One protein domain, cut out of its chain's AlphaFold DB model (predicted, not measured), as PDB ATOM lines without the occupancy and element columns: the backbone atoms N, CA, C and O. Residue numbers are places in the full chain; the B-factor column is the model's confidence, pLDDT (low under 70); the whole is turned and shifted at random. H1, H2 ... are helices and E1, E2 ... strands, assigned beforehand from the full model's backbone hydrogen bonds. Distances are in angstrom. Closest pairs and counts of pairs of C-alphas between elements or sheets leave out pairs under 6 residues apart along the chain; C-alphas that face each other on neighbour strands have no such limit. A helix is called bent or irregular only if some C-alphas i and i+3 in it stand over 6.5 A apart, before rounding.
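AT A GLANCE: This is residues 85 to 303 of the 896 residues of an uncharacterized protein of Symbiodinium microadriaticum (UniProt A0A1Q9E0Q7). Two lobes lie one after the other along the longest axis: a strongly twisted five-stranded sheet with H1 and H3 over one face, and a cluster of mostly crossed helices, with H4, H5, H7 and H8 round H6 and the long H9 packed on H7 and H8. The short H2, on the sheet's other face, sits between the lobes. The printed part has 219 residues and runs H1 E1 H2 E2 H3 E3 E4 E5 H4 H5 H6 H7 H8 H9; the mixed sheet has the order E1 E2 E5 E4 E3, and the class is mixed, helices and strands. It is compact, with a radius of gyration of the C-alphas of 18.8 A and spans of 53 by 41 by 36 A.

IN THESE COORDINATES: Look for the sheet in E1, residues 102 to 107, E2, 122 to 129, E5, 176 to 185 and 29.0 A long, E4, 165 to 171, and E3, 156 to 161. Find C-alpha 85 at (7.202, -16.589, -39.188), where H1 begins and runs to 96; H2 is 109 to 112, and H3, 135 to 152, is 25.6 A long. Then come H4, 195 to 204, H5, 206 to 218, H6, 227 to 240, H7, 247 to 260, H8, 263 to 274, and H9, 278 to 301, 35.2 A long, ending at C-alpha 301, (-23.809, -35.474, -10.384). H9 is irregular: C-alphas 279 and 282 are 7.4 A apart.

HOW THE PARTS SIT: E2 and E5 are parallel, with N 125 and O 180 at 2.8 A. E1 and E2 are antiparallel, with N 106 and O 126 at 3.0 A. E3, E4 and E5 form a meander, each strand the antiparallel neighbour of the one before; look at N 157 and O 169, 2.8 A, and N 168 and O 179, 2.9 A. E2, H3 and E3 make a split strand-helix-strand unit, two strands running the same way with E5 and E4 between them; its crossover is right-handed. H3 lies over E4 and E3 at a height over the sheet of 9.4 A, and H1 is on the same face; they touch at C-alphas Ala 93 and Leu 145, 5.0 A. H2, on the opposite face, only just touches H6, with 3 pairs of C-alphas within 8 A, the closest Ser 110 and Gly 227 at 7.0 A; H6 does so with residues 227 to 228 alone. H6 is the hub; its closest C-alphas to H5 are Ala 234 and Ala 208, 6.2 A, at a steep tilt of 46 degrees, opposite ways. H8 and H9 form a helical hairpin at a shallow tilt of 31 degrees. Every O i to N i+4 pair is within hydrogen-bond range in H1, H5, H6, H7 and H8, against 13 of 14 in H3, 5 of 6 in H4 and 18 of 20 in H9; H2 is too short for such a pair.

THE WHOLE: The two C-alphas farthest apart, of Gly 98 and Gly 303, are 56.1 A apart. The printed part has no cut, and no link is long. Its mean pLDDT is 89.3; look for values under 70 at residues 173 to 174 and 186 to 194.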
ATOM      1  N   TRP A  85       6.909 -15.492 -38.263       91.94
ATOM      2  CA  TRP A  85       7.202 -16.589 -39.188       91.94
ATOM      3  C   TRP A  85       5.940 -17.349 -39.615       91.94
ATOM      4  O   TRP A  85       5.813 -17.721 -40.776       91.94
ATOM      5  N   PHE A  86       4.988 -17.586 -38.707       91.81
ATOM      6  CA  PHE A  86       3.771 -18.341 -39.024       91.81
ATOM      7  C   PHE A  86       2.865 -17.520 -39.941       91.81
ATOM      8  O   PHE A  86       2.348 -18.015 -40.939       91.81
ATOM      9  N   THR A  87       2.757 -16.225 -39.644       93.69
ATOM     10  CA  THR A  87       2.011 -15.262 -40.456       93.69
ATOM     11  C   THR A  87       2.631 -15.102 -41.849       93.69
ATOM     12  O   THR A  87       1.912 -15.020 -42.840       93.69
ATOM     13  N   GLU A  88       3.960 -15.088 -41.944       94.88
ATOM     14  CA  GLU A  88       4.712 -15.042 -43.201       94.88
ATOM     15  C   GLU A  88       4.486 -16.305 -44.041       94.88
ATOM     16  O   GLU A  88       4.105 -16.191 -45.201       94.88
ATOM     17  N   ASN A  89       4.562 -17.498 -43.436       94.19
ATOM     18  CA  ASN A  89       4.281 -18.762 -44.130       94.19
ATOM     19  C   ASN A  89       2.837 -18.828 -44.657       94.19
ATOM     20  O   ASN A  89       2.608 -19.353 -45.745       94.19
ATOM     21  N   ILE A  90       1.861 -18.279 -43.921       94.38
ATOM     22  CA  ILE A  90       0.481 -18.149 -44.416       94.38
ATOM     23  C   ILE A  90       0.431 -17.223 -45.638       94.38
ATOM     24  O   ILE A  90      -0.227 -17.553 -46.621       94.38
ATOM     25  N   ARG A  91       1.118 -16.075 -45.613       95.75
ATOM     26  CA  ARG A  91       1.138 -15.147 -46.759       95.75
ATOM     27  C   ARG A  91       1.810 -15.757 -47.986       95.75
ATOM     28  O   ARG A  91       1.272 -15.628 -49.080       95.75
ATOM     29  N   GLU A  92       2.931 -16.449 -47.805       95.56
ATOM     30  CA  GLU A  92       3.633 -17.158 -48.879       95.56
ATOM     31  C   GLU A  92       2.754 -18.258 -49.483       95.56
ATOM     32  O   GLU A  92       2.520 -18.271 -50.690       95.56
ATOM     33  N   ALA A  93       2.177 -19.129 -48.649       94.94
ATOM     34  CA  ALA A  93       1.295 -20.197 -49.116       94.94
ATOM     35  C   ALA A  93       0.060 -19.656 -49.853       94.94
ATOM     36  O   ALA A  93      -0.421 -20.266 -50.809       94.94
ATOM     37  N   ALA A  94      -0.463 -18.504 -49.424       95.06
ATOM     38  CA  ALA A  94      -1.558 -17.817 -50.098       95.06
ATOM     39  C   ALA A  94      -1.142 -17.252 -51.454       95.06
ATOM     40  O   ALA A  94      -1.857 -17.476 -52.431       95.06
ATOM     41  N   ALA A  95       0.020 -16.604 -51.540       95.69
ATOM     42  CA  ALA A  95       0.554 -16.097 -52.798       95.69
ATOM     43  C   ALA A  95       0.740 -17.229 -53.824       95.69
ATOM     44  O   ALA A  95       0.235 -17.124 -54.943       95.69
ATOM     45  N   GLU A  96       1.349 -18.345 -53.414       96.94
ATOM     46  CA  GLU A  96       1.557 -19.540 -54.251       96.94
ATOM     47  C   GLU A  96       0.239 -20.203 -54.679       96.94
ATOM     48  O   GLU A  96       0.073 -20.679 -55.806       96.94
ATOM     49  N   ALA A  97      -0.767 -20.178 -53.806       95.81
ATOM     50  CA  ALA A  97      -2.107 -20.648 -54.135       95.81
ATOM     51  C   ALA A  97      -2.871 -19.721 -55.093       95.81
ATOM     52  O   ALA A  97      -3.957 -20.089 -55.548       95.81
ATOM     53  N   GLY A  98      -2.337 -18.536 -55.405       96.25
ATOM     54  CA  GLY A  98      -2.991 -17.515 -56.218       96.25
ATOM     55  C   GLY A  98      -4.031 -16.688 -55.455       96.25
ATOM     56  O   GLY A  98      -4.958 -16.181 -56.083       96.25
ATOM     57  N   ILE A  99      -3.906 -16.583 -54.129       95.75
ATOM     58  CA  ILE A  99      -4.682 -15.701 -53.243       95.75
ATOM     59  C   ILE A  99      -3.829 -14.445 -53.010       95.75
ATOM     60  O   ILE A  99      -2.937 -14.418 -52.163       95.75
ATOM     61  N   ARG A 100      -4.056 -13.409 -53.814       92.81
ATOM     62  CA  ARG A 100      -3.223 -12.201 -53.896       92.81
ATOM     63  C   ARG A 100      -3.614 -11.127 -52.885       92.81
ATOM     64  O   ARG A 100      -2.788 -10.280 -52.564       92.81
ATOM     65  N   LYS A 101      -4.867 -11.111 -52.420       92.25
ATOM     66  CA  LYS A 101      -5.407 -10.016 -51.595       92.25
ATOM     67  C   LYS A 101      -5.778 -10.472 -50.185       92.25
ATOM     68  O   LYS A 101      -6.954 -10.465 -49.826       92.25
ATOM     69  N   ILE A 102      -4.787 -10.839 -49.371       94.56
ATOM     70  CA  ILE A 102      -4.982 -10.973 -47.917       94.56
ATOM     71  C   ILE A 102      -5.011  -9.570 -47.304       94.56
ATOM     72  O   ILE A 102      -4.024  -8.844 -47.397       94.56
ATOM     73  N   SER A 103      -6.118  -9.195 -46.665       93.12
ATOM     74  CA  SER A 103      -6.226  -7.922 -45.945       93.12
ATOM     75  C   SER A 103      -5.614  -8.003 -44.548       93.12
ATOM     76  O   SER A 103      -4.933  -7.078 -44.120       93.12
ATOM     77  N   GLU A 104      -5.840  -9.108 -43.835       94.12
ATOM     78  CA  GLU A 104      -5.389  -9.285 -42.453       94.12
ATOM     79  C   GLU A 104      -5.270 -10.777 -42.105       94.12
ATOM     80  O   GLU A 104      -6.063 -11.594 -42.568       94.12
ATOM     81  N   ILE A 105      -4.301 -11.133 -41.259       93.56
ATOM     82  CA  ILE A 105      -4.254 -12.431 -40.576       93.56
ATOM     83  C   ILE A 105      -4.347 -12.131 -39.088       93.56
ATOM     84  O   ILE A 105      -3.488 -11.430 -38.550       93.56
ATOM     85  N   SER A 106      -5.389 -12.627 -38.434       92.19
ATOM     86  CA  SER A 106      -5.670 -12.304 -37.038       92.19
ATOM     87  C   SER A 106      -6.092 -13.531 -36.245       92.19
ATOM     88  O   SER A 106      -6.571 -14.527 -36.786       92.19
ATOM     89  N   LEU A 107      -5.877 -13.468 -34.931       91.62
ATOM     90  CA  LEU A 107      -6.415 -14.459 -34.004       91.62
ATOM     91  C   LEU A 107      -7.937 -14.387 -34.013       91.62
ATOM     92  O   LEU A 107      -8.515 -13.300 -34.076       91.62
ATOM     93  N   ALA A 108      -8.573 -15.540 -33.887       90.75
ATOM     94  CA  ALA A 108     -10.013 -15.677 -33.844       90.75
ATOM     95  C   ALA A 108     -10.453 -16.420 -32.573       90.75
ATOM     96  O   ALA A 108      -9.660 -16.678 -31.665       90.75
ATOM     97  N   GLY A 109     -11.755 -16.697 -32.490       91.12
ATOM     98  CA  GLY A 109     -12.338 -17.529 -31.442       91.12
ATOM     99  C   GLY A 109     -12.008 -17.058 -30.026       91.12
ATOM    100  O   GLY A 109     -12.097 -15.868 -29.710       91.12
ATOM    101  N   SER A 110     -11.625 -18.016 -29.179       92.44
ATOM    102  CA  SER A 110     -11.462 -17.807 -27.734       92.44
ATOM    103  C   SER A 110     -10.312 -16.854 -27.374       92.44
ATOM    104  O   SER A 110     -10.347 -16.213 -26.321       92.44
ATOM    105  N   GLU A 111      -9.290 -16.739 -28.227       92.31
ATOM    106  CA  GLU A 111      -8.180 -15.796 -28.031       92.31
ATOM    107  C   GLU A 111      -8.644 -14.352 -28.235       92.31
ATOM    108  O   GLU A 111      -8.363 -13.462 -27.423       92.31
ATOM    109  N   LEU A 112      -9.430 -14.121 -29.291       91.94
ATOM    110  CA  LEU A 112      -9.939 -12.792 -29.620       91.94
ATOM    111  C   LEU A 112     -10.971 -12.306 -28.590       91.94
ATOM    112  O   LEU A 112     -10.945 -11.135 -28.196       91.94
ATOM    113  N   THR A 113     -11.825 -13.206 -28.096       93.75
ATOM    114  CA  THR A 113     -12.783 -12.926 -27.012       93.75
ATOM    115  C   THR A 113     -12.143 -12.961 -25.621       93.75
ATOM    116  O   THR A 113     -12.794 -12.598 -24.649       93.75
ATOM    117  N   ARG A 114     -10.862 -13.341 -25.489       94.69
ATOM    118  CA  ARG A 114     -10.154 -13.520 -24.202       94.69
ATOM    119  C   ARG A 114     -10.841 -14.517 -23.256       94.69
ATOM    120  O   ARG A 114     -10.782 -14.375 -22.031       94.69
ATOM    121  N   THR A 115     -11.495 -15.523 -23.824       95.56
ATOM    122  CA  THR A 115     -12.122 -16.636 -23.101       95.56
ATOM    123  C   THR A 115     -11.305 -17.928 -23.189       95.56
ATOM    124  O   THR A 115     -11.748 -18.961 -22.679       95.56
ATOM    125  N   ALA A 116     -10.139 -17.897 -23.843       93.56
ATOM    126  CA  ALA A 116      -9.221 -19.024 -23.923       93.56
ATOM    127  C   ALA A 116      -8.685 -19.395 -22.533       93.56
ATOM    128  O   ALA A 116      -8.321 -18.532 -21.723       93.56
ATOM    129  N   ILE A 117      -8.650 -20.698 -22.255       93.94
ATOM    130  CA  ILE A 117      -8.066 -21.252 -21.032       93.94
ATOM    131  C   ILE A 117      -6.748 -21.943 -21.370       93.94
ATOM    132  O   ILE A 117      -6.602 -22.490 -22.455       93.94
ATOM    133  N   ARG A 118      -5.806 -21.968 -20.427       89.06
ATOM    134  CA  ARG A 118      -4.466 -22.560 -20.590       89.06
ATOM    135  C   ARG A 118      -4.491 -24.040 -20.988       89.06
ATOM    136  O   ARG A 118      -3.537 -24.510 -21.582       89.06
ATOM    137  N   TYR A 119      -5.566 -24.752 -20.655       84.56
ATOM    138  CA  TYR A 119      -5.754 -26.168 -20.988       84.56
ATOM    139  C   TYR A 119      -6.406 -26.400 -22.361       84.56
ATOM    140  O   TYR A 119      -6.631 -27.545 -22.738       84.56
ATOM    141  N   SER A 120      -6.764 -25.335 -23.084       83.38
ATOM    142  CA  SER A 120      -7.265 -25.423 -24.453       83.38
ATOM    143  C   SER A 120      -6.073 -25.477 -25.398       83.38
ATOM    144  O   SER A 120      -5.283 -24.538 -25.428       83.38
ATOM    145  N   SER A 121      -5.957 -26.555 -26.169       78.38
ATOM    146  CA  SER A 121      -4.924 -26.714 -27.199       78.38
ATOM    147  C   SER A 121      -5.186 -25.892 -28.460       78.38
ATOM    148  O   SER A 121      -4.292 -25.780 -29.293       78.38
ATOM    149  N   ASP A 122      -6.402 -25.369 -28.621       84.75
ATOM    150  CA  ASP A 122      -6.891 -24.896 -29.915       84.75
ATOM    151  C   ASP A 122      -6.637 -23.392 -30.108       84.75
ATOM    152  O   ASP A 122      -7.132 -22.556 -29.346       84.75
ATOM    153  N   LEU A 123      -5.878 -23.055 -31.151       89.25
ATOM    154  CA  LEU A 123      -5.617 -21.703 -31.630       89.25
ATOM    155  C   LEU A 123      -6.390 -21.451 -32.925       89.25
ATOM    156  O   LEU A 123      -6.052 -21.993 -33.976       89.25
ATOM    157  N   ASP A 124      -7.376 -20.564 -32.874       90.81
ATOM    158  CA  ASP A 124      -8.129 -20.160 -34.059       90.81
ATOM    159  C   ASP A 124      -7.436 -18.991 -34.781       90.81
ATOM    160  O   ASP A 124      -7.135 -17.957 -34.175       90.81
ATOM    161  N   VAL A 125      -7.230 -19.114 -36.093       92.50
ATOM    162  CA  VAL A 125      -6.633 -18.074 -36.946       92.50
ATOM    163  C   VAL A 125      -7.543 -17.780 -38.129       92.50
ATOM    164  O   VAL A 125      -7.875 -18.672 -38.906       92.50
ATOM    165  N   ASN A 126      -7.905 -16.512 -38.310       92.94
ATOM    166  CA  ASN A 126      -8.612 -16.044 -39.495       92.94
ATOM    167  C   ASN A 126      -7.621 -15.484 -40.519       92.94
ATOM    168  O   ASN A 126      -6.793 -14.629 -40.201       92.94
ATOM    169  N   VAL A 127      -7.755 -15.925 -41.768       92.94
ATOM    170  CA  VAL A 127      -7.111 -15.328 -42.943       92.94
ATOM    171  C   VAL A 127      -8.175 -14.531 -43.687       92.94
ATOM    172  O   VAL A 127      -9.001 -15.103 -44.401       92.94
ATOM    173  N   ASN A 128      -8.178 -13.215 -43.478       91.31
ATOM    174  CA  ASN A 128      -9.136 -12.302 -44.088       91.31
ATOM    175  C   ASN A 128      -8.676 -11.949 -45.510       91.31
ATOM    176  O   ASN A 128      -7.566 -11.444 -45.698       91.31
ATOM    177  N   THR A 129      -9.513 -12.212 -46.513       91.88
ATOM    178  CA  THR A 129      -9.204 -11.960 -47.929       91.88
ATOM    179  C   THR A 129     -10.209 -11.008 -48.560       91.88
ATOM    180  O   THR A 129     -11.403 -11.129 -48.321       91.88
ATOM    181  N   VAL A 130      -9.739 -10.099 -49.419       90.00
ATOM    182  CA  VAL A 130     -10.596  -9.189 -50.212       90.00
ATOM    183  C   VAL A 130     -11.204  -9.896 -51.424       90.00
ATOM    184  O   VAL A 130     -12.126  -9.403 -52.054       90.00
ATOM    185  N   GLU A 131     -10.673 -11.050 -51.812       89.44
ATOM    186  CA  GLU A 131     -11.194 -11.824 -52.937       89.44
ATOM    187  C   GLU A 131     -11.867 -13.119 -52.479       89.44
ATOM    188  O   GLU A 131     -11.598 -13.638 -51.391       89.44
ATOM    189  N   CYS A 132     -12.732 -13.664 -53.341       87.56
ATOM    190  CA  CYS A 132     -13.376 -14.947 -53.099       87.56
ATOM    191  C   CYS A 132     -12.401 -16.101 -53.324       87.56
ATOM    192  O   CYS A 132     -11.959 -16.350 -54.446       87.56
ATOM    193  N   VAL A 133     -12.083 -16.821 -52.246       87.00
ATOM    194  CA  VAL A 133     -11.163 -17.958 -52.292       87.00
ATOM    195  C   VAL A 133     -11.890 -19.205 -52.799       87.00
ATOM    196  O   VAL A 133     -12.713 -19.811 -52.108       87.00
ATOM    197  N   THR A 134     -11.559 -19.629 -54.015       88.94
ATOM    198  CA  THR A 134     -12.122 -20.832 -54.639       88.94
ATOM    199  C   THR A 134     -11.708 -22.113 -53.904       88.94
ATOM    200  O   THR A 134     -10.707 -22.170 -53.184       88.94
ATOM    201  N   ARG A 135     -12.448 -23.213 -54.111       86.31
ATOM    202  CA  ARG A 135     -12.080 -24.538 -53.568       86.31
ATOM    203  C   ARG A 135     -10.696 -25.002 -54.049       86.31
ATOM    204  O   ARG A 135      -9.955 -25.584 -53.264       86.31
ATOM    205  N   SER A 136     -10.349 -24.706 -55.304       91.69
ATOM    206  CA  SER A 136      -9.036 -25.017 -55.885       91.69
ATOM    207  C   SER A 136      -7.914 -24.236 -55.194       91.69
ATOM    208  O   SER A 136      -6.942 -24.840 -54.744       91.69
ATOM    209  N   GLN A 137      -8.087 -22.922 -55.000       92.75
ATOM    210  CA  GLN A 137      -7.129 -22.091 -54.257       92.75
ATOM    211  C   GLN A 137      -6.959 -22.573 -52.813       92.75
ATOM    212  O   GLN A 137      -5.831 -22.699 -52.356       92.75
ATOM    213  N   ARG A 138      -8.042 -22.932 -52.105       89.31
ATOM    214  CA  ARG A 138      -7.931 -23.491 -50.743       89.31
ATOM    215  C   ARG A 138      -7.143 -24.801 -50.707       89.31
ATOM    216  O   ARG A 138      -6.351 -24.998 -49.791       89.31
ATOM    217  N   SER A 139      -7.353 -25.691 -51.681       88.81
ATOM    218  CA  SER A 139      -6.605 -26.953 -51.758       88.81
ATOM    219  C   SER A 139      -5.117 -26.694 -51.971       88.81
ATOM    220  O   SER A 139      -4.303 -27.212 -51.214       88.81
ATOM    221  N   LYS A 140      -4.776 -25.832 -52.939       94.06
ATOM    222  CA  LYS A 140      -3.390 -25.436 -53.210       94.06
ATOM    223  C   LYS A 140      -2.750 -24.764 -52.003       94.06
ATOM    224  O   LYS A 140      -1.648 -25.130 -51.628       94.06
ATOM    225  N   PHE A 141      -3.459 -23.838 -51.360       93.81
ATOM    226  CA  PHE A 141      -2.996 -23.181 -50.141       93.81
ATOM    227  C   PHE A 141      -2.652 -24.195 -49.059       93.81
ATOM    228  O   PHE A 141      -1.587 -24.104 -48.465       93.81
ATOM    229  N   LYS A 142      -3.522 -25.186 -48.825       92.00
ATOM    230  CA  LYS A 142      -3.252 -26.265 -47.874       92.00
ATOM    231  C   LYS A 142      -1.986 -27.028 -48.270       92.00
ATOM    232  O   LYS A 142      -1.124 -27.219 -47.423       92.00
ATOM    233  N   ASP A 143      -1.847 -27.428 -49.533       92.06
ATOM    234  CA  ASP A 143      -0.662 -28.161 -49.998       92.06
ATOM    235  C   ASP A 143       0.628 -27.335 -49.807       92.06
ATOM    236  O   ASP A 143       1.613 -27.847 -49.271       92.06
ATOM    237  N   PHE A 144       0.605 -26.041 -50.146       94.62
ATOM    238  CA  PHE A 144       1.743 -25.138 -49.963       94.62
ATOM    239  C   PHE A 144       2.058 -24.883 -48.493       94.62
ATOM    240  O   PHE A 144       3.213 -25.029 -48.104       94.62
ATOM    241  N   LEU A 145       1.049 -24.582 -47.675       92.06
ATOM    242  CA  LEU A 145       1.203 -24.309 -46.248       92.06
ATOM    243  C   LEU A 145       1.759 -25.522 -45.502       92.06
ATOM    244  O   LEU A 145       2.676 -25.396 -44.697       92.06
ATOM    245  N   VAL A 146       1.229 -26.713 -45.789       88.12
ATOM    246  CA  VAL A 146       1.746 -27.959 -45.215       88.12
ATOM    247  C   VAL A 146       3.179 -28.178 -45.686       88.12
ATOM    248  O   VAL A 146       4.047 -28.488 -44.877       88.12
ATOM    249  N   SER A 147       3.474 -27.948 -46.969       89.69
ATOM    250  CA  SER A 147       4.837 -28.102 -47.478       89.69
ATOM    251  C   SER A 147       5.832 -27.106 -46.874       89.69
ATOM    252  O   SER A 147       6.978 -27.486 -46.666       89.69
ATOM    253  N   SER A 148       5.433 -25.868 -46.572       91.06
ATOM    254  CA  SER A 148       6.325 -24.851 -46.008       91.06
ATOM    255  C   SER A 148       6.520 -25.052 -44.505       91.06
ATOM    256  O   SER A 148       7.657 -25.095 -44.033       91.06
ATOM    257  N   ILE A 149       5.435 -25.283 -43.761       88.00
ATOM    258  CA  ILE A 149       5.476 -25.443 -42.304       88.00
ATOM    259  C   ILE A 149       6.072 -26.794 -41.905       88.00
ATOM    260  O   ILE A 149       7.006 -26.813 -41.106       88.00
ATOM    261  N   VAL A 150       5.612 -27.912 -42.476       82.94
ATOM    262  CA  VAL A 150       6.085 -29.253 -42.073       82.94
ATOM    263  C   VAL A 150       7.550 -29.469 -42.463       82.94
ATOM    264  O   VAL A 150       8.310 -30.075 -41.711       82.94
ATOM    265  N   LYS A 151       8.002 -28.925 -43.607       84.19
ATOM    266  CA  LYS A 151       9.427 -29.007 -43.985       84.19
ATOM    267  C   LYS A 151      10.314 -28.152 -43.084       84.19
ATOM    268  O   LYS A 151      11.440 -28.553 -42.795       84.19
ATOM    269  N   ARG A 152       9.836 -26.975 -42.666       88.12
ATOM    270  CA  ARG A 152      10.623 -26.021 -41.874       88.12
ATOM    271  C   ARG A 152      10.612 -26.344 -40.380       88.12
ATOM    272  O   ARG A 152      11.608 -26.094 -39.706       88.12
ATOM    273  N   PHE A 153       9.536 -26.942 -39.873       87.00
ATOM    274  CA  PHE A 153       9.357 -27.257 -38.460       87.00
ATOM    275  C   PHE A 153       8.948 -28.721 -38.289       87.00
ATOM    276  O   PHE A 153       7.793 -29.092 -38.473       87.00
ATOM    277  N   ARG A 154       9.913 -29.554 -37.876       84.00
ATOM    278  CA  ARG A 154       9.752 -31.015 -37.736       84.00
ATOM    279  C   ARG A 154       8.675 -31.456 -36.741       84.00
ATOM    280  O   ARG A 154       8.366 -32.636 -36.692       84.00
ATOM    281  N   ASN A 155       8.168 -30.544 -35.918       88.75
ATOM    282  CA  ASN A 155       7.171 -30.822 -34.891       88.75
ATOM    283  C   ASN A 155       5.764 -30.351 -35.272       88.75
ATOM    284  O   ASN A 155       4.937 -30.200 -34.383       88.75
ATOM    285  N   TRP A 156       5.511 -30.055 -36.547       89.00
ATOM    286  CA  TRP A 156       4.181 -29.731 -37.048       89.00
ATOM    287  C   TRP A 156       3.715 -30.797 -38.022       89.00
ATOM    288  O   TRP A 156       4.454 -31.213 -38.911       89.00
ATOM    289  N   GLU A 157       2.461 -31.187 -37.877       89.31
ATOM    290  CA  GLU A 157       1.782 -32.172 -38.695       89.31
ATOM    291  C   GLU A 157       0.460 -31.591 -39.195       89.31
ATOM    292  O   GLU A 157      -0.185 -30.763 -38.547       89.31
ATOM    293  N   PHE A 158       0.051 -32.012 -40.384       89.44
ATOM    294  CA  PHE A 158      -1.272 -31.707 -40.903       89.44
ATOM    295  C   PHE A 158      -2.260 -32.756 -40.396       89.44
ATOM    296  O   PHE A 158      -2.045 -33.945 -40.620       89.44
ATOM    297  N   GLU A 159      -3.346 -32.324 -39.754       88.44
ATOM    298  CA  GLU A 159      -4.380 -33.245 -39.273       88.44
ATOM    299  C   GLU A 159      -5.412 -33.504 -40.374       88.44
ATOM    300  O   GLU A 159      -5.562 -34.627 -40.853       88.44
ATOM    301  N   HIS A 160      -6.137 -32.461 -40.796       88.38
ATOM    302  CA  HIS A 160      -7.151 -32.573 -41.843       88.38
ATOM    303  C   HIS A 160      -7.555 -31.210 -42.430       88.38
ATOM    304  O   HIS A 160      -7.253 -30.138 -41.902       88.38
ATOM    305  N   MET A 161      -8.279 -31.262 -43.553       84.00
ATOM    306  CA  MET A 161      -8.888 -30.103 -44.203       84.00
ATOM    307  C   MET A 161     -10.409 -30.220 -44.095       84.00
ATOM    308  O   MET A 161     -11.019 -31.091 -44.716       84.00
ATOM    309  N   GLY A 162     -11.022 -29.344 -43.303       78.50
ATOM    310  CA  GLY A 162     -12.470 -29.219 -43.208       78.50
ATOM    311  C   GLY A 162     -13.072 -28.446 -44.387       78.50
ATOM    312  O   GLY A 162     -12.372 -27.863 -45.216       78.50
ATOM    313  N   LYS A 163     -14.411 -28.367 -44.446       74.88
ATOM    314  CA  LYS A 163     -15.126 -27.575 -45.474       74.88
ATOM    315  C   LYS A 163     -14.737 -26.082 -45.457       74.88
ATOM    316  O   LYS A 163     -14.841 -25.412 -46.490       74.88
ATOM    317  N   LYS A 164     -14.335 -25.552 -44.294       78.50
ATOM    318  CA  LYS A 164     -14.056 -24.120 -44.063       78.50
ATOM    319  C   LYS A 164     -12.732 -23.829 -43.332       78.50
ATOM    320  O   LYS A 164     -12.377 -22.661 -43.227       78.50
ATOM    321  N   CYS A 165     -11.998 -24.844 -42.875       86.06
ATOM    322  CA  CYS A 165     -10.751 -24.663 -42.127       86.06
ATOM    323  C   CYS A 165      -9.675 -25.687 -42.511       86.06
ATOM    324  O   CYS A 165      -9.969 -26.744 -43.074       86.06
ATOM    325  N   ILE A 166      -8.427 -25.355 -42.206       86.94
ATOM    326  CA  ILE A 166      -7.258 -26.233 -42.270       86.94
ATOM    327  C   ILE A 166      -6.752 -26.400 -40.851       86.94
ATOM    328  O   ILE A 166      -6.557 -25.401 -40.164       86.94
ATOM    329  N   VAL A 167      -6.535 -27.642 -40.434       89.75
ATOM    330  CA  VAL A 167      -6.105 -27.947 -39.074       89.75
ATOM    331  C   VAL A 167      -4.672 -28.456 -39.081       89.75
ATOM    332  O   VAL A 167      -4.346 -29.433 -39.765       89.75
ATOM    333  N   LEU A 168      -3.818 -27.778 -38.319       90.12
ATOM    334  CA  LEU A 168      -2.431 -28.156 -38.069       90.12
ATOM    335  C   LEU A 168      -2.279 -28.573 -36.606       90.12
ATOM    336  O   LEU A 168      -2.858 -27.946 -35.728       90.12
ATOM    337  N   ILE A 169      -1.473 -29.590 -36.330       89.69
ATOM    338  CA  ILE A 169      -1.111 -29.987 -34.968       89.69
ATOM    339  C   ILE A 169       0.389 -29.797 -34.796       89.69
ATOM    340  O   ILE A 169       1.181 -30.270 -35.600       89.69
ATOM    341  N   GLN A 170       0.790 -29.136 -33.721       88.31
ATOM    342  CA  GLN A 170       2.160 -29.128 -33.254       88.31
ATOM    343  C   GLN A 170       2.361 -30.264 -32.248       88.31
ATOM    344  O   GLN A 170       1.906 -30.179 -31.108       88.31
ATOM    345  N   THR A 171       3.060 -31.320 -32.652       84.69
ATOM    346  CA  THR A 171       3.421 -32.453 -31.797       84.69
ATOM    347  C   THR A 171       4.651 -32.094 -30.962       84.69
ATOM    348  O   THR A 171       5.789 -32.209 -31.426       84.69
ATOM    349  N   ASN A 172       4.459 -31.626 -29.729       79.75
ATOM    350  CA  ASN A 172       5.553 -31.437 -28.772       79.75
ATOM    351  C   ASN A 172       5.460 -32.474 -27.640       79.75
ATOM    352  O   ASN A 172       4.381 -32.953 -27.313       79.75
ATOM    353  N   ALA A 173       6.587 -32.803 -27.005       56.84
ATOM    354  CA  ALA A 173       6.694 -33.858 -25.992       56.84
ATOM    355  C   ALA A 173       5.865 -33.615 -24.710       56.84
ATOM    356  O   ALA A 173       5.801 -34.500 -23.860       56.84
ATOM    357  N   GLN A 174       5.274 -32.428 -24.535       66.88
ATOM    358  CA  GLN A 174       4.536 -32.060 -23.321       66.88
ATOM    359  C   GLN A 174       3.082 -31.645 -23.579       66.88
ATOM    360  O   GLN A 174       2.237 -31.979 -22.757       66.88
ATOM    361  N   GLU A 175       2.766 -30.983 -24.699       72.75
ATOM    362  CA  GLU A 175       1.404 -30.553 -25.049       72.75
ATOM    363  C   GLU A 175       1.257 -30.486 -26.577       72.75
ATOM    364  O   GLU A 175       2.151 -29.986 -27.264       72.75
ATOM    365  N   ASN A 176       0.139 -30.990 -27.106       80.00
ATOM    366  CA  ASN A 176      -0.205 -30.830 -28.516       80.00
ATOM    367  C   ASN A 176      -0.952 -29.509 -28.686       80.00
ATOM    368  O   ASN A 176      -2.051 -29.363 -28.158       80.00
ATOM    369  N   THR A 177      -0.381 -28.567 -29.434       83.19
ATOM    370  CA  THR A 177      -1.122 -27.377 -29.876       83.19
ATOM    371  C   THR A 177      -1.844 -27.721 -31.165       83.19
ATOM    372  O   THR A 177      -1.221 -28.219 -32.098       83.19
ATOM    373  N   ARG A 178      -3.126 -27.404 -31.267       87.62
ATOM    374  CA  ARG A 178      -3.898 -27.499 -32.502       87.62
ATOM    375  C   ARG A 178      -4.160 -26.092 -33.031       87.62
ATOM    376  O   ARG A 178      -4.540 -25.212 -32.273       87.62
ATOM    377  N   VAL A 179      -3.935 -25.854 -34.315       87.31
ATOM    378  CA  VAL A 179      -4.164 -24.560 -34.961       87.31
ATOM    379  C   VAL A 179      -5.180 -24.723 -36.078       87.31
ATOM    380  O   VAL A 179      -4.907 -25.383 -37.083       87.31
ATOM    381  N   ASP A 180      -6.327 -24.075 -35.912       86.50
ATOM    382  CA  ASP A 180      -7.434 -24.080 -36.859       86.50
ATOM    383  C   ASP A 180      -7.385 -22.787 -37.692       86.50
ATOM    384  O   ASP A 180      -7.661 -21.688 -37.211       86.50
ATOM    385  N   ILE A 181      -7.023 -22.907 -38.970       87.50
ATOM    386  CA  ILE A 181      -6.908 -21.782 -39.906       87.50
ATOM    387  C   ILE A 181      -8.174 -21.706 -40.759       87.50
ATOM    388  O   ILE A 181      -8.425 -22.583 -41.590       87.50
ATOM    389  N   ALA A 182      -8.962 -20.648 -40.593       86.81
ATOM    390  CA  ALA A 182     -10.183 -20.391 -41.348       86.81
ATOM    391  C   ALA A 182      -9.998 -19.232 -42.341       86.81
ATOM    392  O   ALA A 182      -9.416 -18.200 -42.018       86.81
ATOM    393  N   PHE A 183     -10.536 -19.385 -43.552       80.00
ATOM    394  CA  PHE A 183     -10.593 -18.301 -44.537       80.00
ATOM    395  C   PHE A 183     -11.881 -17.506 -44.371       80.00
ATOM    396  O   PHE A 183     -12.969 -18.084 -44.425       80.00
ATOM    397  N   VAL A 184     -11.755 -16.191 -44.229       79.69
ATOM    398  CA  VAL A 184     -12.884 -15.267 -44.111       79.69
ATOM    399  C   VAL A 184     -12.810 -14.286 -45.273       79.69
ATOM    400  O   VAL A 184     -11.828 -13.567 -45.432       79.69
ATOM    401  N   ASN A 185     -13.828 -14.281 -46.128       75.19
ATOM    402  CA  ASN A 185     -13.883 -13.361 -47.258       75.19
ATOM    403  C   ASN A 185     -14.531 -12.048 -46.805       75.19
ATOM    404  O   ASN A 185     -15.682 -12.061 -46.388       75.19
ATOM    405  N   THR A 186     -13.824 -10.924 -46.907       60.84
ATOM    406  CA  THR A 186     -14.330  -9.612 -46.481       60.84
ATOM    407  C   THR A 186     -15.382  -9.034 -47.429       60.84
ATOM    408  O   THR A 186     -16.110  -8.129 -47.039       60.84
ATOM    409  N   CYS A 187     -15.504  -9.559 -48.655       52.12
ATOM    410  CA  CYS A 187     -16.518  -9.124 -49.621       52.12
ATOM    411  C   CYS A 187     -17.845  -9.883 -49.519       52.12
ATOM    412  O   CYS A 187     -18.832  -9.441 -50.101       52.12
ATOM    413  N   PHE A 188     -17.878 -11.012 -48.811       47.97
ATOM    414  CA  PHE A 188     -19.118 -11.724 -48.524       47.97
ATOM    415  C   PHE A 188     -19.343 -11.691 -47.024       47.97
ATOM    416  O   PHE A 188     -18.702 -12.427 -46.273       47.97
ATOM    417  N   ASP A 189     -20.301 -10.875 -46.605       46.94
ATOM    418  CA  ASP A 189     -20.926 -11.026 -45.302       46.94
ATOM    419  C   ASP A 189     -21.709 -12.347 -45.329       46.94
ATOM    420  O   ASP A 189     -22.876 -12.410 -45.701       46.94
ATOM    421  N   THR A 190     -21.009 -13.465 -45.114       44.31
ATOM    422  CA  THR A 190     -21.550 -14.819 -45.340       44.31
ATOM    423  C   THR A 190     -22.697 -15.190 -44.390       44.31
ATOM    424  O   THR A 190     -23.098 -16.353 -44.371       44.31
ATOM    425  N   GLY A 191     -23.200 -14.258 -43.572       42.38
ATOM    426  CA  GLY A 191     -24.238 -14.511 -42.571       42.38
ATOM    427  C   GLY A 191     -23.814 -15.513 -41.493       42.38
ATOM    428  O   GLY A 191     -24.622 -15.873 -40.643       42.38
ATOM    429  N   ILE A 192     -22.555 -15.969 -41.511       48.66
ATOM    430  CA  ILE A 192     -21.939 -16.713 -40.417       48.66
ATOM    431  C   ILE A 192     -21.832 -15.696 -39.291       48.66
ATOM    432  O   ILE A 192     -21.041 -14.765 -39.427       48.66
ATOM    433  N   ILE A 193     -22.683 -15.863 -38.272       50.66
ATOM    434  CA  ILE A 193     -22.977 -14.923 -37.180       50.66
ATOM    435  C   ILE A 193     -21.835 -13.940 -36.972       50.66
ATOM    436  O   ILE A 193     -20.717 -14.380 -36.684       50.66
ATOM    437  N   ASP A 194     -22.129 -12.642 -37.110       54.75
ATOM    438  CA  ASP A 194     -21.181 -11.550 -36.915       54.75
ATOM    439  C   ASP A 194     -20.423 -11.752 -35.596       54.75
ATOM    440  O   ASP A 194     -20.865 -11.399 -34.499       54.75
ATOM    441  N   ARG A 195     -19.245 -12.376 -35.706       70.69
ATOM    442  CA  ARG A 195     -18.366 -12.636 -34.567       70.69
ATOM    443  C   ARG A 195     -17.921 -11.312 -33.949       70.69
ATOM    444  O   ARG A 195     -17.488 -11.316 -32.798       70.69
ATOM    445  N   GLY A 196     -18.043 -10.200 -34.681       82.69
ATOM    446  CA  GLY A 196     -17.821  -8.848 -34.202       82.69
ATOM    447  C   GLY A 196     -18.688  -8.499 -32.998       82.69
ATOM    448  O   GLY A 196     -18.162  -7.895 -32.065       82.69
ATOM    449  N   GLU A 197     -19.945  -8.955 -32.943       87.88
ATOM    450  CA  GLU A 197     -20.833  -8.710 -31.797       87.88
ATOM    451  C   GLU A 197     -20.277  -9.368 -30.524       87.88
ATOM    452  O   GLU A 197     -20.024  -8.688 -29.525       87.88
ATOM    453  N   ASN A 198     -19.972 -10.673 -30.582       89.88
ATOM    454  CA  ASN A 198     -19.368 -11.389 -29.455       89.88
ATOM    455  C   ASN A 198     -18.018 -10.759 -29.071       89.88
ATOM    456  O   ASN A 198     -17.760 -10.496 -27.897       89.88
ATOM    457  N   VAL A 199     -17.145 -10.489 -30.043       91.19
ATOM    458  CA  VAL A 199     -15.824  -9.897 -29.788       91.19
ATOM    459  C   VAL A 199     -15.956  -8.519 -29.142       91.19
ATOM    460  O   VAL A 199     -15.242  -8.237 -28.180       91.19
ATOM    461  N   GLY A 200     -16.870  -7.676 -29.621       94.19
ATOM    462  CA  GLY A 200     -17.157  -6.358 -29.061       94.19
ATOM    463  C   GLY A 200     -17.666  -6.446 -27.625       94.19
ATOM    464  O   GLY A 200     -17.120  -5.781 -26.738       94.19
ATOM    465  N   PHE A 201     -18.634  -7.330 -27.370       95.50
ATOM    466  CA  PHE A 201     -19.165  -7.594 -26.034       95.50
ATOM    467  C   PHE A 201     -18.072  -8.079 -25.069       95.50
ATOM    468  O   PHE A 201     -17.838  -7.475 -24.016       95.50
ATOM    469  N   PHE A 202     -17.340  -9.137 -25.432       95.88
ATOM    470  CA  PHE A 202     -16.325  -9.728 -24.561       95.88
ATOM    471  C   PHE A 202     -15.102  -8.828 -24.384       95.88
ATOM    472  O   PHE A 202     -14.502  -8.850 -23.311       95.88
ATOM    473  N   ARG A 203     -14.745  -7.980 -25.358       93.94
ATOM    474  CA  ARG A 203     -13.641  -7.012 -25.221       93.94
ATOM    475  C   ARG A 203     -13.845  -6.077 -24.027       93.94
ATOM    476  O   ARG A 203     -12.869  -5.770 -23.341       93.94
ATOM    477  N   ASN A 204     -15.094  -5.699 -23.758       94.81
ATOM    478  CA  ASN A 204     -15.453  -4.741 -22.713       94.81
ATOM    479  C   ASN A 204     -16.038  -5.397 -21.449       94.81
ATOM    480  O   ASN A 204     -16.135  -4.741 -20.415       94.81
ATOM    481  N   ASN A 205     -16.372  -6.693 -21.476       97.19
ATOM    482  CA  ASN A 205     -16.997  -7.384 -20.346       97.19
ATOM    483  C   ASN A 205     -16.074  -8.434 -19.697       97.19
ATOM    484  O   ASN A 205     -16.162  -9.635 -19.960       97.19
ATOM    485  N   LYS A 206     -15.194  -7.983 -18.790       96.94
ATOM    486  CA  LYS A 206     -14.250  -8.857 -18.059       96.94
ATOM    487  C   LYS A 206     -14.945  -9.938 -17.218       96.94
ATOM    488  O   LYS A 206     -14.408 -11.035 -17.088       96.94
ATOM    489  N   ALA A 207     -16.127  -9.654 -16.674       96.94
ATOM    490  CA  ALA A 207     -16.879 -10.610 -15.866       96.94
ATOM    491  C   ALA A 207     -17.422 -11.771 -16.715       96.94
ATOM    492  O   ALA A 207     -17.265 -12.932 -16.336       96.94
ATOM    493  N   ALA A 208     -17.954 -11.480 -17.908       97.50
ATOM    494  CA  ALA A 208     -18.292 -12.505 -18.898       97.50
ATOM    495  C   ALA A 208     -17.046 -13.283 -19.353       97.50
ATOM    496  O   ALA A 208     -17.077 -14.513 -19.399       97.50
ATOM    497  N   GLN A 209     -15.934 -12.559 -19.540       97.25
ATOM    498  CA  GLN A 209     -14.540 -13.032 -19.531       97.25
ATOM    499  C   GLN A 209     -14.324 -14.283 -18.671       97.25
ATOM    500  O   GLN A 209     -14.000 -15.387 -19.118       97.25
ATOM    501  N   GLN A 210     -14.480 -14.036 -17.376       97.19
ATOM    502  CA  GLN A 210     -14.180 -14.958 -16.291       97.19
ATOM    503  C   GLN A 210     -15.219 -16.073 -16.197       97.19
ATOM    504  O   GLN A 210     -14.846 -17.234 -16.046       97.19
ATOM    505  N   ALA A 211     -16.504 -15.745 -16.353       97.44
ATOM    506  CA  ALA A 211     -17.585 -16.722 -16.326       97.44
ATOM    507  C   ALA A 211     -17.403 -17.797 -17.407       97.44
ATOM    508  O   ALA A 211     -17.431 -18.986 -17.096       97.44
ATOM    509  N   VAL A 212     -17.132 -17.400 -18.656       97.31
ATOM    510  CA  VAL A 212     -16.921 -18.347 -19.762       97.31
ATOM    511  C   VAL A 212     -15.688 -19.219 -19.523       97.31
ATOM    512  O   VAL A 212     -15.761 -20.424 -19.746       97.31
ATOM    513  N   ARG A 213     -14.577 -18.658 -19.025       96.38
ATOM    514  CA  ARG A 213     -13.363 -19.432 -18.705       96.38
ATOM    515  C   ARG A 213     -13.625 -20.507 -17.651       96.38
ATOM    516  O   ARG A 213     -13.271 -21.665 -17.855       96.38
ATOM    517  N   MET A 214     -14.290 -20.147 -16.555       96.56
ATOM    518  CA  MET A 214     -14.627 -21.095 -15.485       96.56
ATOM    519  C   MET A 214     -15.639 -22.142 -15.950       96.56
ATOM    520  O   MET A 214     -15.585 -23.296 -15.531       96.56
ATOM    521  N   PHE A 215     -16.541 -21.760 -16.852       96.50
ATOM    522  CA  PHE A 215     -17.478 -22.684 -17.470       96.50
ATOM    523  C   PHE A 215     -16.757 -23.684 -18.388       96.50
ATOM    524  O   PHE A 215     -16.938 -24.886 -18.231       96.50
ATOM    525  N   LYS A 216     -15.875 -23.216 -19.282       95.62
ATOM    526  CA  LYS A 216     -15.037 -24.085 -20.128       95.62
ATOM    527  C   LYS A 216     -14.178 -25.030 -19.289       95.62
ATOM    528  O   LYS A 216     -14.119 -26.212 -19.598       95.62
ATOM    529  N   LEU A 217     -13.579 -24.543 -18.197       94.44
ATOM    530  CA  LEU A 217     -12.801 -25.384 -17.284       94.44
ATOM    531  C   LEU A 217     -13.643 -26.527 -16.705       94.44
ATOM    532  O   LEU A 217     -13.206 -27.675 -16.743       94.44
ATOM    533  N   ALA A 218     -14.846 -26.224 -16.207       94.31
ATOM    534  CA  ALA A 218     -15.739 -27.215 -15.603       94.31
ATOM    535  C   ALA A 218     -16.205 -28.307 -16.589       94.31
ATOM    536  O   ALA A 218     -16.543 -29.407 -16.161       94.31
ATOM    537  N   PHE A 219     -16.195 -28.024 -17.897       93.88
ATOM    538  CA  PHE A 219     -16.690 -28.923 -18.946       93.88
ATOM    539  C   PHE A 219     -15.631 -29.327 -19.990       93.88
ATOM    540  O   PHE A 219     -16.016 -29.819 -21.045       93.88
ATOM    541  N   LEU A 220     -14.329 -29.152 -19.721       88.50
ATOM    542  CA  LEU A 220     -13.244 -29.335 -20.708       88.50
ATOM    543  C   LEU A 220     -13.300 -30.674 -21.467       88.50
ATOM    544  O   LEU A 220     -13.048 -30.705 -22.664       88.50
ATOM    545  N   ASP A 221     -13.685 -31.755 -20.781       85.56
ATOM    546  CA  ASP A 221     -13.708 -33.125 -21.321       85.56
ATOM    547  C   ASP A 221     -15.132 -33.638 -21.578       85.56
ATOM    548  O   ASP A 221     -15.374 -34.816 -21.853       85.56
ATOM    549  N   VAL A 222     -16.116 -32.749 -21.472       86.06
ATOM    550  CA  VAL A 222     -17.501 -33.048 -21.806       86.06
ATOM    551  C   VAL A 222     -17.703 -32.588 -23.234       86.06
ATOM    552  O   VAL A 222     -17.595 -31.399 -23.522       86.06
ATOM    553  N   SER A 223     -18.045 -33.511 -24.135       79.50
ATOM    554  CA  SER A 223     -18.520 -33.155 -25.473       79.50
ATOM    555  C   SER A 223     -19.835 -32.379 -25.337       79.50
ATOM    556  O   SER A 223     -20.925 -32.959 -25.341       79.50
ATOM    557  N   GLY A 224     -19.713 -31.075 -25.111       83.81
ATOM    558  CA  GLY A 224     -20.773 -30.138 -24.781       83.81
ATOM    559  C   GLY A 224     -20.971 -29.106 -25.884       83.81
ATOM    560  O   GLY A 224     -20.660 -29.344 -27.051       83.81
ATOM    561  N   LEU A 225     -21.502 -27.952 -25.498       88.12
ATOM    562  CA  LEU A 225     -21.592 -26.782 -26.366       88.12
ATOM    563  C   LEU A 225     -20.191 -26.345 -26.821       88.12
ATOM    564  O   LEU A 225     -19.259 -26.326 -26.018       88.12
ATOM    565  N   CYS A 226     -20.037 -25.955 -28.090       90.88
ATOM    566  CA  CYS A 226     -18.778 -25.372 -28.551       90.88
ATOM    567  C   CYS A 226     -18.516 -24.019 -27.862       90.88
ATOM    568  O   CYS A 226     -19.434 -23.386 -27.332       90.88
ATOM    569  N   GLY A 227     -17.263 -23.551 -27.898       91.75
ATOM    570  CA  GLY A 227     -16.858 -22.303 -27.241       91.75
ATOM    571  C   GLY A 227     -17.729 -21.100 -27.618       91.75
ATOM    572  O   GLY A 227     -18.110 -20.332 -26.738       91.75
ATOM    573  N   PHE A 228     -18.125 -21.008 -28.888       92.56
ATOM    574  CA  PHE A 228     -19.013 -19.962 -29.395       92.56
ATOM    575  C   PHE A 228     -20.409 -19.986 -28.743       92.56
ATOM    576  O   PHE A 228     -20.905 -18.950 -28.307       92.56
ATOM    577  N   HIS A 229     -21.037 -21.158 -28.600       94.12
ATOM    578  CA  HIS A 229     -22.345 -21.270 -27.940       94.12
ATOM    579  C   HIS A 229     -22.271 -20.929 -26.444       94.12
ATOM    580  O   HIS A 229     -23.194 -20.327 -25.899       94.12
ATOM    581  N   ILE A 230     -21.169 -21.280 -25.770       96.06
ATOM    582  CA  ILE A 230     -20.950 -20.925 -24.357       96.06
ATOM    583  C   ILE A 230     -20.839 -19.400 -24.202       96.06
ATOM    584  O   ILE A 230     -21.432 -18.818 -23.294       96.06
ATOM    585  N   GLU A 231     -20.104 -18.751 -25.103       96.19
ATOM    586  CA  GLU A 231     -19.984 -17.294 -25.167       96.19
ATOM    587  C   GLU A 231     -21.334 -16.620 -25.418       96.19
ATOM    588  O   GLU A 231     -21.712 -15.702 -24.686       96.19
ATOM    589  N   ARG A 232     -22.099 -17.127 -26.389       95.25
ATOM    590  CA  ARG A 232     -23.440 -16.629 -26.711       95.25
ATOM    591  C   ARG A 232     -24.392 -16.756 -25.522       95.25
ATOM    592  O   ARG A 232     -25.117 -15.812 -25.220       95.25
ATOM    593  N   LEU A 233     -24.339 -17.869 -24.786       96.56
ATOM    594  CA  LEU A 233     -25.125 -18.065 -23.565       96.56
ATOM    595  C   LEU A 233     -24.793 -17.011 -22.495       96.56
ATOM    596  O   LEU A 233     -25.700 -16.427 -21.904       96.56
ATOM    597  N   ALA A 234     -23.507 -16.744 -22.256       97.31
ATOM    598  CA  ALA A 234     -23.076 -15.731 -21.292       97.31
ATOM    599  C   ALA A 234     -23.500 -14.311 -21.708       97.31
ATOM    600  O   ALA A 234     -23.891 -13.506 -20.857       97.31
ATOM    601  N   MET A 235     -23.457 -14.018 -23.009       96.62
ATOM    602  CA  MET A 235     -23.907 -12.747 -23.570       96.62
ATOM    603  C   MET A 235     -25.415 -12.552 -23.381       96.62
ATOM    604  O   MET A 235     -25.816 -11.587 -22.731       96.62
ATOM    605  N   LYS A 236     -26.242 -13.519 -23.804       95.81
ATOM    606  CA  LYS A 236     -27.709 -13.471 -23.644       95.81
ATOM    607  C   LYS A 236     -28.139 -13.331 -22.185       95.81
ATOM    608  O   LYS A 236     -29.062 -12.583 -21.880       95.81
ATOM    609  N   LEU A 237     -27.446 -13.999 -21.263       96.44
ATOM    610  CA  LEU A 237     -27.710 -13.862 -19.828       96.44
ATOM    611  C   LEU A 237     -27.303 -12.499 -19.255       96.44
ATOM    612  O   LEU A 237     -27.913 -12.047 -18.284       96.44
ATOM    613  N   SER A 238     -26.280 -11.864 -19.824       96.56
ATOM    614  CA  SER A 238     -25.860 -10.513 -19.439       96.56
ATOM    615  C   SER A 238     -26.821  -9.455 -19.984       96.56
ATOM    616  O   SER A 238     -27.213  -8.561 -19.240       96.56
ATOM    617  N   GLU A 239     -27.258  -9.598 -21.239       95.38
ATOM    618  CA  GLU A 239     -28.295  -8.763 -21.865       95.38
ATOM    619  C   GLU A 239     -29.605  -8.832 -21.076       95.38
ATOM    620  O   GLU A 239     -30.124  -7.806 -20.642       95.38
ATOM    621  N   ALA A 240     -30.086 -10.047 -20.790       94.56
ATOM    622  CA  ALA A 240     -31.311 -10.269 -20.024       94.56
ATOM    623  C   ALA A 240     -31.241  -9.716 -18.589       94.56
ATOM    624  O   ALA A 240     -32.270  -9.468 -17.968       94.56
ATOM    625  N   ALA A 241     -30.041  -9.532 -18.033       94.62
ATOM    626  CA  ALA A 241     -29.881  -8.936 -16.711       94.62
ATOM    627  C   ALA A 241     -30.027  -7.406 -16.713       94.62
ATOM    628  O   ALA A 241     -30.193  -6.837 -15.634       94.62
ATOM    629  N   GLY A 242     -29.903  -6.746 -17.871       95.12
ATOM    630  CA  GLY A 242     -29.938  -5.284 -18.003       95.12
ATOM    631  C   GLY A 242     -28.805  -4.538 -17.283       95.12
ATOM    632  O   GLY A 242     -28.796  -3.313 -17.248       95.12
ATOM    633  N   LYS A 243     -27.851  -5.257 -16.678       94.31
ATOM    634  CA  LYS A 243     -26.704  -4.703 -15.951       94.31
ATOM    635  C   LYS A 243     -25.517  -5.656 -16.002       94.31
ATOM    636  O   LYS A 243     -25.686  -6.867 -16.147       94.31
ATOM    637  N   GLN A 244     -24.317  -5.113 -15.817       94.75
ATOM    638  CA  GLN A 244     -23.113  -5.927 -15.713       94.75
ATOM    639  C   GLN A 244     -23.187  -6.814 -14.461       94.75
ATOM    640  O   GLN A 244     -23.316  -6.326 -13.339       94.75
ATOM    641  N   LEU A 245     -23.134  -8.128 -14.665       95.50
ATOM    642  CA  LEU A 245     -23.086  -9.115 -13.590       95.50
ATOM    643  C   LEU A 245     -21.637  -9.401 -13.198       95.50
ATOM    644  O   LEU A 245     -20.756  -9.396 -14.053       95.50
ATOM    645  N   GLU A 246     -21.404  -9.726 -11.928       96.56
ATOM    646  CA  GLU A 246     -20.136 -10.314 -11.488       96.56
ATOM    647  C   GLU A 246     -19.899 -11.677 -12.154       96.56
ATOM    648  O   GLU A 246     -20.848 -12.410 -12.461       96.56
ATOM    649  N   GLY A 247     -18.628 -12.049 -12.343       96.25
ATOM    650  CA  GLY A 247     -18.254 -13.262 -13.073       96.25
ATOM    651  C   GLY A 247     -18.848 -14.524 -12.448       96.25
ATOM    652  O   GLY A 247     -19.436 -15.349 -13.152       96.25
ATOM    653  N   ARG A 248     -18.791 -14.642 -11.115       95.50
ATOM    654  CA  ARG A 248     -19.374 -15.781 -10.387       95.50
ATOM    655  C   ARG A 248     -20.896 -15.841 -10.504       95.50
ATOM    656  O   ARG A 248     -21.465 -16.926 -10.657       95.50
ATOM    657  N   VAL A 249     -21.566 -14.690 -10.457       95.19
ATOM    658  CA  VAL A 249     -23.030 -14.601 -10.575       95.19
ATOM    659  C   VAL A 249     -23.474 -15.032 -11.970       95.19
ATOM    660  O   VAL A 249     -24.390 -15.848 -12.095       95.19
ATOM    661  N   LEU A 250     -22.805 -14.536 -13.012       97.19
ATOM    662  CA  LEU A 250     -23.082 -14.921 -14.395       97.19
ATOM    663  C   LEU A 250     -22.807 -16.412 -14.636       97.19
ATOM    664  O   LEU A 250     -23.668 -17.103 -15.174       97.19
ATOM    665  N   TRP A 251     -21.673 -16.936 -14.163       97.06
ATOM    666  CA  TRP A 251     -21.346 -18.364 -14.246       97.06
ATOM    667  C   TRP A 251     -22.410 -19.247 -13.580       97.06
ATOM    668  O   TRP A 251     -22.882 -20.224 -14.162       97.06
ATOM    669  N   THR A 252     -22.874 -18.849 -12.392       94.81
ATOM    670  CA  THR A 252     -23.949 -19.551 -11.679       94.81
ATOM    671  C   THR A 252     -25.251 -19.547 -12.487       94.81
ATOM    672  O   THR A 252     -25.945 -20.563 -12.547       94.81
ATOM    673  N   ARG A 253     -25.594 -18.427 -13.145       95.81
ATOM    674  CA  ARG A 253     -26.761 -18.352 -14.041       95.81
ATOM    675  C   ARG A 253     -26.609 -19.270 -15.255       95.81
ATOM    676  O   ARG A 253     -27.558 -19.979 -15.572       95.81
ATOM    677  N   MET A 254     -25.427 -19.332 -15.872       97.38
ATOM    678  CA  MET A 254     -25.155 -20.253 -16.986       97.38
ATOM    679  C   MET A 254     -25.374 -21.716 -16.582       97.38
ATOM    680  O   MET A 254     -26.008 -22.477 -17.309       97.38
ATOM    681  N   LEU A 255     -24.907 -22.117 -15.398       96.12
ATOM    682  CA  LEU A 255     -25.138 -23.469 -14.888       96.12
ATOM    683  C   LEU A 255     -26.624 -23.757 -14.619       96.12
ATOM    684  O   LEU A 255     -27.085 -24.869 -14.882       96.12
ATOM    685  N   ARG A 256     -27.395 -22.768 -14.141       93.44
ATOM    686  CA  ARG A 256     -28.855 -22.910 -13.980       93.44
ATOM    687  C   ARG A 256     -29.551 -23.097 -15.325       93.44
ATOM    688  O   ARG A 256     -30.423 -23.957 -15.418       93.44
ATOM    689  N   GLU A 257     -29.141 -22.353 -16.351       95.50
ATOM    690  CA  GLU A 257     -29.654 -22.518 -17.715       95.50
ATOM    691  C   GLU A 257     -29.396 -23.933 -18.243       95.50
ATOM    692  O   GLU A 257     -30.317 -24.562 -18.756       95.50
ATOM    693  N   VAL A 258     -28.194 -24.487 -18.044       95.12
ATOM    694  CA  VAL A 258     -27.891 -25.887 -18.404       95.12
ATOM    695  C   VAL A 258     -28.738 -26.875 -17.608       95.12
ATOM    696  O   VAL A 258     -29.317 -27.797 -18.183       95.12
ATOM    697  N   ARG A 259     -28.848 -26.679 -16.289       92.38
ATOM    698  CA  ARG A 259     -29.629 -27.554 -15.406       92.38
ATOM    699  C   ARG A 259     -31.095 -27.622 -15.831       92.38
ATOM    700  O   ARG A 259     -31.668 -28.711 -15.889       92.38
ATOM    701  N   LYS A 260     -31.697 -26.455 -16.077       90.25
ATOM    702  CA  LYS A 260     -33.135 -26.287 -16.333       90.25
ATOM    703  C   LYS A 260     -33.494 -26.321 -17.819       90.25
ATOM    704  O   LYS A 260     -34.677 -26.342 -18.132       90.25
ATOM    705  N   GLN A 261     -32.504 -26.350 -18.717       91.62
ATOM    706  CA  GLN A 261     -32.700 -26.067 -20.146       91.62
ATOM    707  C   GLN A 261     -33.473 -24.756 -20.337       91.62
ATOM    708  O   GLN A 261     -34.537 -24.719 -20.960       91.62
ATOM    709  N   GLY A 262     -32.958 -23.702 -19.703       90.44
ATOM    710  CA  GLY A 262     -33.615 -22.407 -19.630       90.44
ATOM    711  C   GLY A 262     -33.759 -21.710 -20.993       90.44
ATOM    712  O   GLY A 262     -33.258 -22.187 -22.019       90.44
ATOM    713  N   PRO A 263     -34.511 -20.598 -21.034       91.31
ATOM    714  CA  PRO A 263     -34.858 -19.915 -22.276       91.31
ATOM    715  C   PRO A 263     -33.633 -19.395 -23.037       91.31
ATOM    716  O   PRO A 263     -33.611 -19.509 -24.262       91.31
ATOM    717  N   SER A 264     -32.602 -18.893 -22.350       93.19
ATOM    718  CA  SER A 264     -31.391 -18.390 -23.007       93.19
ATOM    719  C   SER A 264     -30.608 -19.527 -23.656       93.19
ATOM    720  O   SER A 264     -30.143 -19.379 -24.783       93.19
ATOM    721  N   LEU A 265     -30.518 -20.688 -23.001       93.94
ATOM    722  CA  LEU A 265     -29.885 -21.863 -23.603       93.94
ATOM    723  C   LEU A 265     -30.670 -22.388 -24.812       93.94
ATOM    724  O   LEU A 265     -30.069 -22.703 -25.835       93.94
ATOM    725  N   ARG A 266     -32.004 -22.446 -24.729       93.94
ATOM    726  CA  ARG A 266     -32.842 -22.851 -25.871       93.94
ATOM    727  C   ARG A 266     -32.706 -21.897 -27.052       93.94
ATOM    728  O   ARG A 266     -32.654 -22.358 -28.188       93.94
ATOM    729  N   LEU A 267     -32.604 -20.593 -26.793       93.25
ATOM    730  CA  LEU A 267     -32.359 -19.604 -27.838       93.25
ATOM    731  C   LEU A 267     -31.008 -19.842 -28.519       93.25
ATOM    732  O   LEU A 267     -30.960 -19.901 -29.741       93.25
ATOM    733  N   VAL A 268     -29.940 -20.078 -27.748       93.00
ATOM    734  CA  VAL A 268     -28.613 -20.414 -28.298       93.00
ATOM    735  C   VAL A 268     -28.651 -21.703 -29.126       93.00
ATOM    736  O   VAL A 268     -28.038 -21.770 -30.186       93.00
ATOM    737  N   MET A 269     -29.391 -22.725 -28.682       95.06
ATOM    738  CA  MET A 269     -29.575 -23.955 -29.463       95.06
ATOM    739  C   MET A 269     -30.334 -23.697 -30.768       95.06
ATOM    740  O   MET A 269     -29.957 -24.243 -31.798       95.06
ATOM    741  N   LYS A 270     -31.365 -22.845 -30.744       94.00
ATOM    742  CA  LYS A 270     -32.117 -22.453 -31.943       94.00
ATOM    743  C   LYS A 270     -31.237 -21.677 -32.924       94.00
ATOM    744  O   LYS A 270     -31.249 -21.994 -34.106       94.00
ATOM    745  N   GLU A 271     -30.445 -20.717 -32.440       92.19
ATOM    746  CA  GLU A 271     -29.466 -19.978 -33.252       92.19
ATOM    747  C   GLU A 271     -28.472 -20.943 -33.925       92.19
ATOM    748  O   GLU A 271     -28.228 -20.834 -35.122       92.19
ATOM    749  N   ALA A 272     -27.993 -21.961 -33.201       89.88
ATOM    750  CA  ALA A 272     -27.090 -22.980 -33.744       89.88
ATOM    751  C   ALA A 272     -27.710 -23.858 -34.850       89.88
ATOM    752  O   ALA A 272     -26.976 -24.439 -35.651       89.88
ATOM    753  N   LEU A 273     -29.040 -23.995 -34.889       92.00
ATOM    754  CA  LEU A 273     -29.757 -24.752 -35.923       92.00
ATOM    755  C   LEU A 273     -30.033 -23.928 -37.180       92.00
ATOM    756  O   LEU A 273     -30.205 -24.505 -38.252       92.00
ATOM    757  N   LEU A 274     -30.046 -22.596 -37.076       90.25
ATOM    758  CA  LEU A 274     -30.202 -21.717 -38.238       90.25
ATOM    759  C   LEU A 274     -28.993 -21.783 -39.183       90.25
ATOM    760  O   LEU A 274     -29.134 -21.494 -40.365       90.25
ATOM    761  N   GLU A 275     -27.828 -22.201 -38.684       83.06
ATOM    762  CA  GLU A 275     -26.594 -22.323 -39.471       83.06
ATOM    763  C   GLU A 275     -26.468 -23.642 -40.252       83.06
ATOM    764  O   GLU A 275     -25.492 -23.841 -40.982       83.06
ATOM    765  N   VAL A 276     -27.408 -24.571 -40.069       87.31
ATOM    766  CA  VAL A 276     -27.340 -25.924 -40.627       87.31
ATOM    767  C   VAL A 276     -28.313 -26.074 -41.794       87.31
ATOM    768  O   VAL A 276     -29.430 -25.562 -41.747       87.31
ATOM    769  N   GLU A 277     -27.870 -26.764 -42.851       90.44
ATOM    770  CA  GLU A 277     -28.697 -27.115 -44.015       90.44
ATOM    771  C   GLU A 277     -29.945 -27.895 -43.558       90.44
ATOM    772  O   GLU A 277     -29.873 -28.674 -42.605       90.44
ATOM    773  N   ASP A 278     -31.098 -27.667 -44.198       91.31
ATOM    774  CA  ASP A 278     -32.394 -28.195 -43.736       91.31
ATOM    775  C   ASP A 278     -32.402 -29.721 -43.552       91.31
ATOM    776  O   ASP A 278     -32.998 -30.223 -42.603       91.31
ATOM    777  N   ASP A 279     -31.683 -30.458 -44.400       94.50
ATOM    778  CA  ASP A 279     -31.552 -31.918 -44.347       94.50
ATOM    779  C   ASP A 279     -30.697 -32.427 -43.168       94.50
ATOM    780  O   ASP A 279     -30.753 -33.607 -42.819       94.50
ATOM    781  N   GLN A 280     -29.919 -31.550 -42.527       93.38
ATOM    782  CA  GLN A 280     -29.044 -31.867 -41.393       93.38
ATOM    783  C   GLN A 280     -29.558 -31.315 -40.055       93.38
ATOM    784  O   GLN A 280     -28.990 -31.649 -39.006       93.38
ATOM    785  N   LYS A 281     -30.614 -30.487 -40.061       93.62
ATOM    786  CA  LYS A 281     -31.137 -29.812 -38.860       93.62
ATOM    787  C   LYS A 281     -31.537 -30.791 -37.763       93.62
ATOM    788  O   LYS A 281     -31.050 -30.648 -36.645       93.62
ATOM    789  N   ASP A 282     -32.301 -31.831 -38.086       92.81
ATOM    790  CA  ASP A 282     -32.759 -32.823 -37.101       92.81
ATOM    791  C   ASP A 282     -31.586 -33.565 -36.441       92.81
ATOM    792  O   ASP A 282     -31.529 -33.738 -35.219       92.81
ATOM    793  N   ALA A 283     -30.592 -33.968 -37.243       94.00
ATOM    794  CA  ALA A 283     -29.396 -34.643 -36.747       94.00
ATOM    795  C   ALA A 283     -28.566 -33.718 -35.841       94.00
ATOM    796  O   ALA A 283     -28.059 -34.145 -34.796       94.00
ATOM    797  N   ARG A 284     -28.451 -32.436 -36.211       93.62
ATOM    798  CA  ARG A 284     -27.770 -31.429 -35.396       93.62
ATOM    799  C   ARG A 284     -28.523 -31.134 -34.104       93.62
ATOM    800  O   ARG A 284     -27.887 -31.008 -33.058       93.62
ATOM    801  N   GLU A 285     -29.845 -31.039 -34.151       94.56
ATOM    802  CA  GLU A 285     -30.696 -30.795 -32.988       94.56
ATOM    803  C   GLU A 285     -30.563 -31.934 -31.977       94.56
ATOM    804  O   GLU A 285     -30.270 -31.692 -30.802       94.56
ATOM    805  N   ALA A 286     -30.643 -33.182 -32.445       92.94
ATOM    806  CA  ALA A 286     -30.401 -34.360 -31.619       92.94
ATOM    807  C   ALA A 286     -28.996 -34.338 -30.986       92.94
ATOM    808  O   ALA A 286     -28.839 -34.612 -29.791       92.94
ATOM    809  N   GLN A 287     -27.969 -33.948 -31.753       94.12
ATOM    810  CA  GLN A 287     -26.602 -33.802 -31.247       94.12
ATOM    811  C   GLN A 287     -26.508 -32.737 -30.142       94.12
ATOM    812  O   GLN A 287     -25.932 -33.015 -29.086       94.12
ATOM    813  N   LEU A 288     -27.080 -31.546 -30.350       93.44
ATOM    814  CA  LEU A 288     -27.082 -30.455 -29.368       93.44
ATOM    815  C   LEU A 288     -27.838 -30.853 -28.093       93.44
ATOM    816  O   LEU A 288     -27.349 -30.626 -26.985       93.44
ATOM    817  N   HIS A 289     -28.988 -31.520 -28.219       94.50
ATOM    818  CA  HIS A 289     -29.727 -32.040 -27.068       94.50
ATOM    819  C   HIS A 289     -28.932 -33.086 -26.286       94.50
ATOM    820  O   HIS A 289     -28.917 -33.045 -25.051       94.50
ATOM    821  N   ALA A 290     -28.234 -33.995 -26.970       92.94
ATOM    822  CA  ALA A 290     -27.368 -34.971 -26.318       92.94
ATOM    823  C   ALA A 290     -26.197 -34.291 -25.584       92.94
ATOM    824  O   ALA A 290     -25.882 -34.663 -24.452       92.94
ATOM    825  N   GLN A 291     -25.588 -33.262 -26.187       93.38
ATOM    826  CA  GLN A 291     -24.528 -32.448 -25.576       93.38
ATOM    827  C   GLN A 291     -25.014 -31.738 -24.304       93.38
ATOM    828  O   GLN A 291     -24.414 -31.891 -23.239       93.38
ATOM    829  N   VAL A 292     -26.141 -31.025 -24.381       94.88
ATOM    830  CA  VAL A 292     -26.742 -30.336 -23.228       94.88
ATOM    831  C   VAL A 292     -27.157 -31.325 -22.142       94.88
ATOM    832  O   VAL A 292     -26.979 -31.052 -20.957       94.88
ATOM    833  N   THR A 293     -27.659 -32.503 -22.515       93.69
ATOM    834  CA  THR A 293     -28.019 -33.559 -21.557       93.69
ATOM    835  C   THR A 293     -26.794 -34.080 -20.806       93.69
ATOM    836  O   THR A 293     -26.860 -34.234 -19.588       93.69
ATOM    837  N   ARG A 294     -25.653 -34.281 -21.482       94.31
ATOM    838  CA  ARG A 294     -24.392 -34.647 -20.812       94.31
ATOM    839  C   ARG A 294     -23.943 -33.577 -19.824       94.31
ATOM    840  O   ARG A 294     -23.643 -33.904 -18.680       94.31
ATOM    841  N   MET A 295     -23.966 -32.306 -20.225       95.31
ATOM    842  CA  MET A 295     -23.618 -31.200 -19.328       95.31
ATOM    843  C   MET A 295     -24.569 -31.126 -18.126       95.31
ATOM    844  O   MET A 295     -24.123 -30.968 -16.994       95.31
ATOM    845  N   ARG A 296     -25.876 -31.310 -18.342       94.62
ATOM    846  CA  ARG A 296     -26.881 -31.362 -17.271       94.62
ATOM    847  C   ARG A 296     -26.622 -32.504 -16.289       94.62
ATOM    848  O   ARG A 296     -26.806 -32.303 -15.091       94.62
ATOM    849  N   ASN A 297     -26.219 -33.675 -16.774       92.44
ATOM    850  CA  ASN A 297     -25.871 -34.798 -15.905       92.44
ATOM    851  C   ASN A 297     -24.648 -34.464 -15.051       92.44
ATOM    852  O   ASN A 297     -24.717 -34.632 -13.845       92.44
ATOM    853  N   VAL A 298     -23.608 -33.850 -15.624       93.50
ATOM    854  CA  VAL A 298     -22.447 -33.372 -14.852       93.50
ATOM    855  C   VAL A 298     -22.858 -32.369 -13.769       93.50
ATOM    856  O   VAL A 298     -22.428 -32.499 -12.629       93.50
ATOM    857  N   VAL A 299     -23.748 -31.420 -14.082       92.88
ATOM    858  CA  VAL A 299     -24.306 -30.482 -13.087       92.88
ATOM    859  C   VAL A 299     -25.061 -31.209 -11.974       92.88
ATOM    860  O   VAL A 299     -24.945 -30.844 -10.809       92.88
ATOM    861  N   LYS A 300     -25.843 -32.234 -12.319       87.31
ATOM    862  CA  LYS A 300     -26.603 -33.029 -11.351       87.31
ATOM    863  C   LYS A 300     -25.682 -33.863 -10.456       87.31
ATOM    864  O   LYS A 300     -25.883 -33.879  -9.245       87.31
ATOM    865  N   ASP A 301     -24.707 -34.534 -11.053       86.88
ATOM    866  CA  ASP A 301     -23.809 -35.474 -10.384       86.88
ATOM    867  C   ASP A 301     -22.798 -34.746  -9.495       86.88
ATOM    868  O   ASP A 301     -22.460 -35.238  -8.425       86.88
ATOM    869  N   ALA A 302     -22.396 -33.529  -9.874       87.44
ATOM    870  CA  ALA A 302     -21.550 -32.673  -9.045       87.44
ATOM    871  C   ALA A 302     -22.230 -32.220  -7.740       87.44
ATOM    872  O   ALA A 302     -21.590 -31.587  -6.906       87.44
ATOM    873  N   GLY A 303     -23.543 -32.444  -7.579       82.00
ATOM    874  CA  GLY A 303     -24.304 -31.958  -6.424       82.00
ATOM    875  C   GLY A 303     -24.342 -30.430  -6.317       82.00
ATOM    876  O   GLY A 303     -24.837 -29.883  -5.329       82.00
TER     877      GLY A 303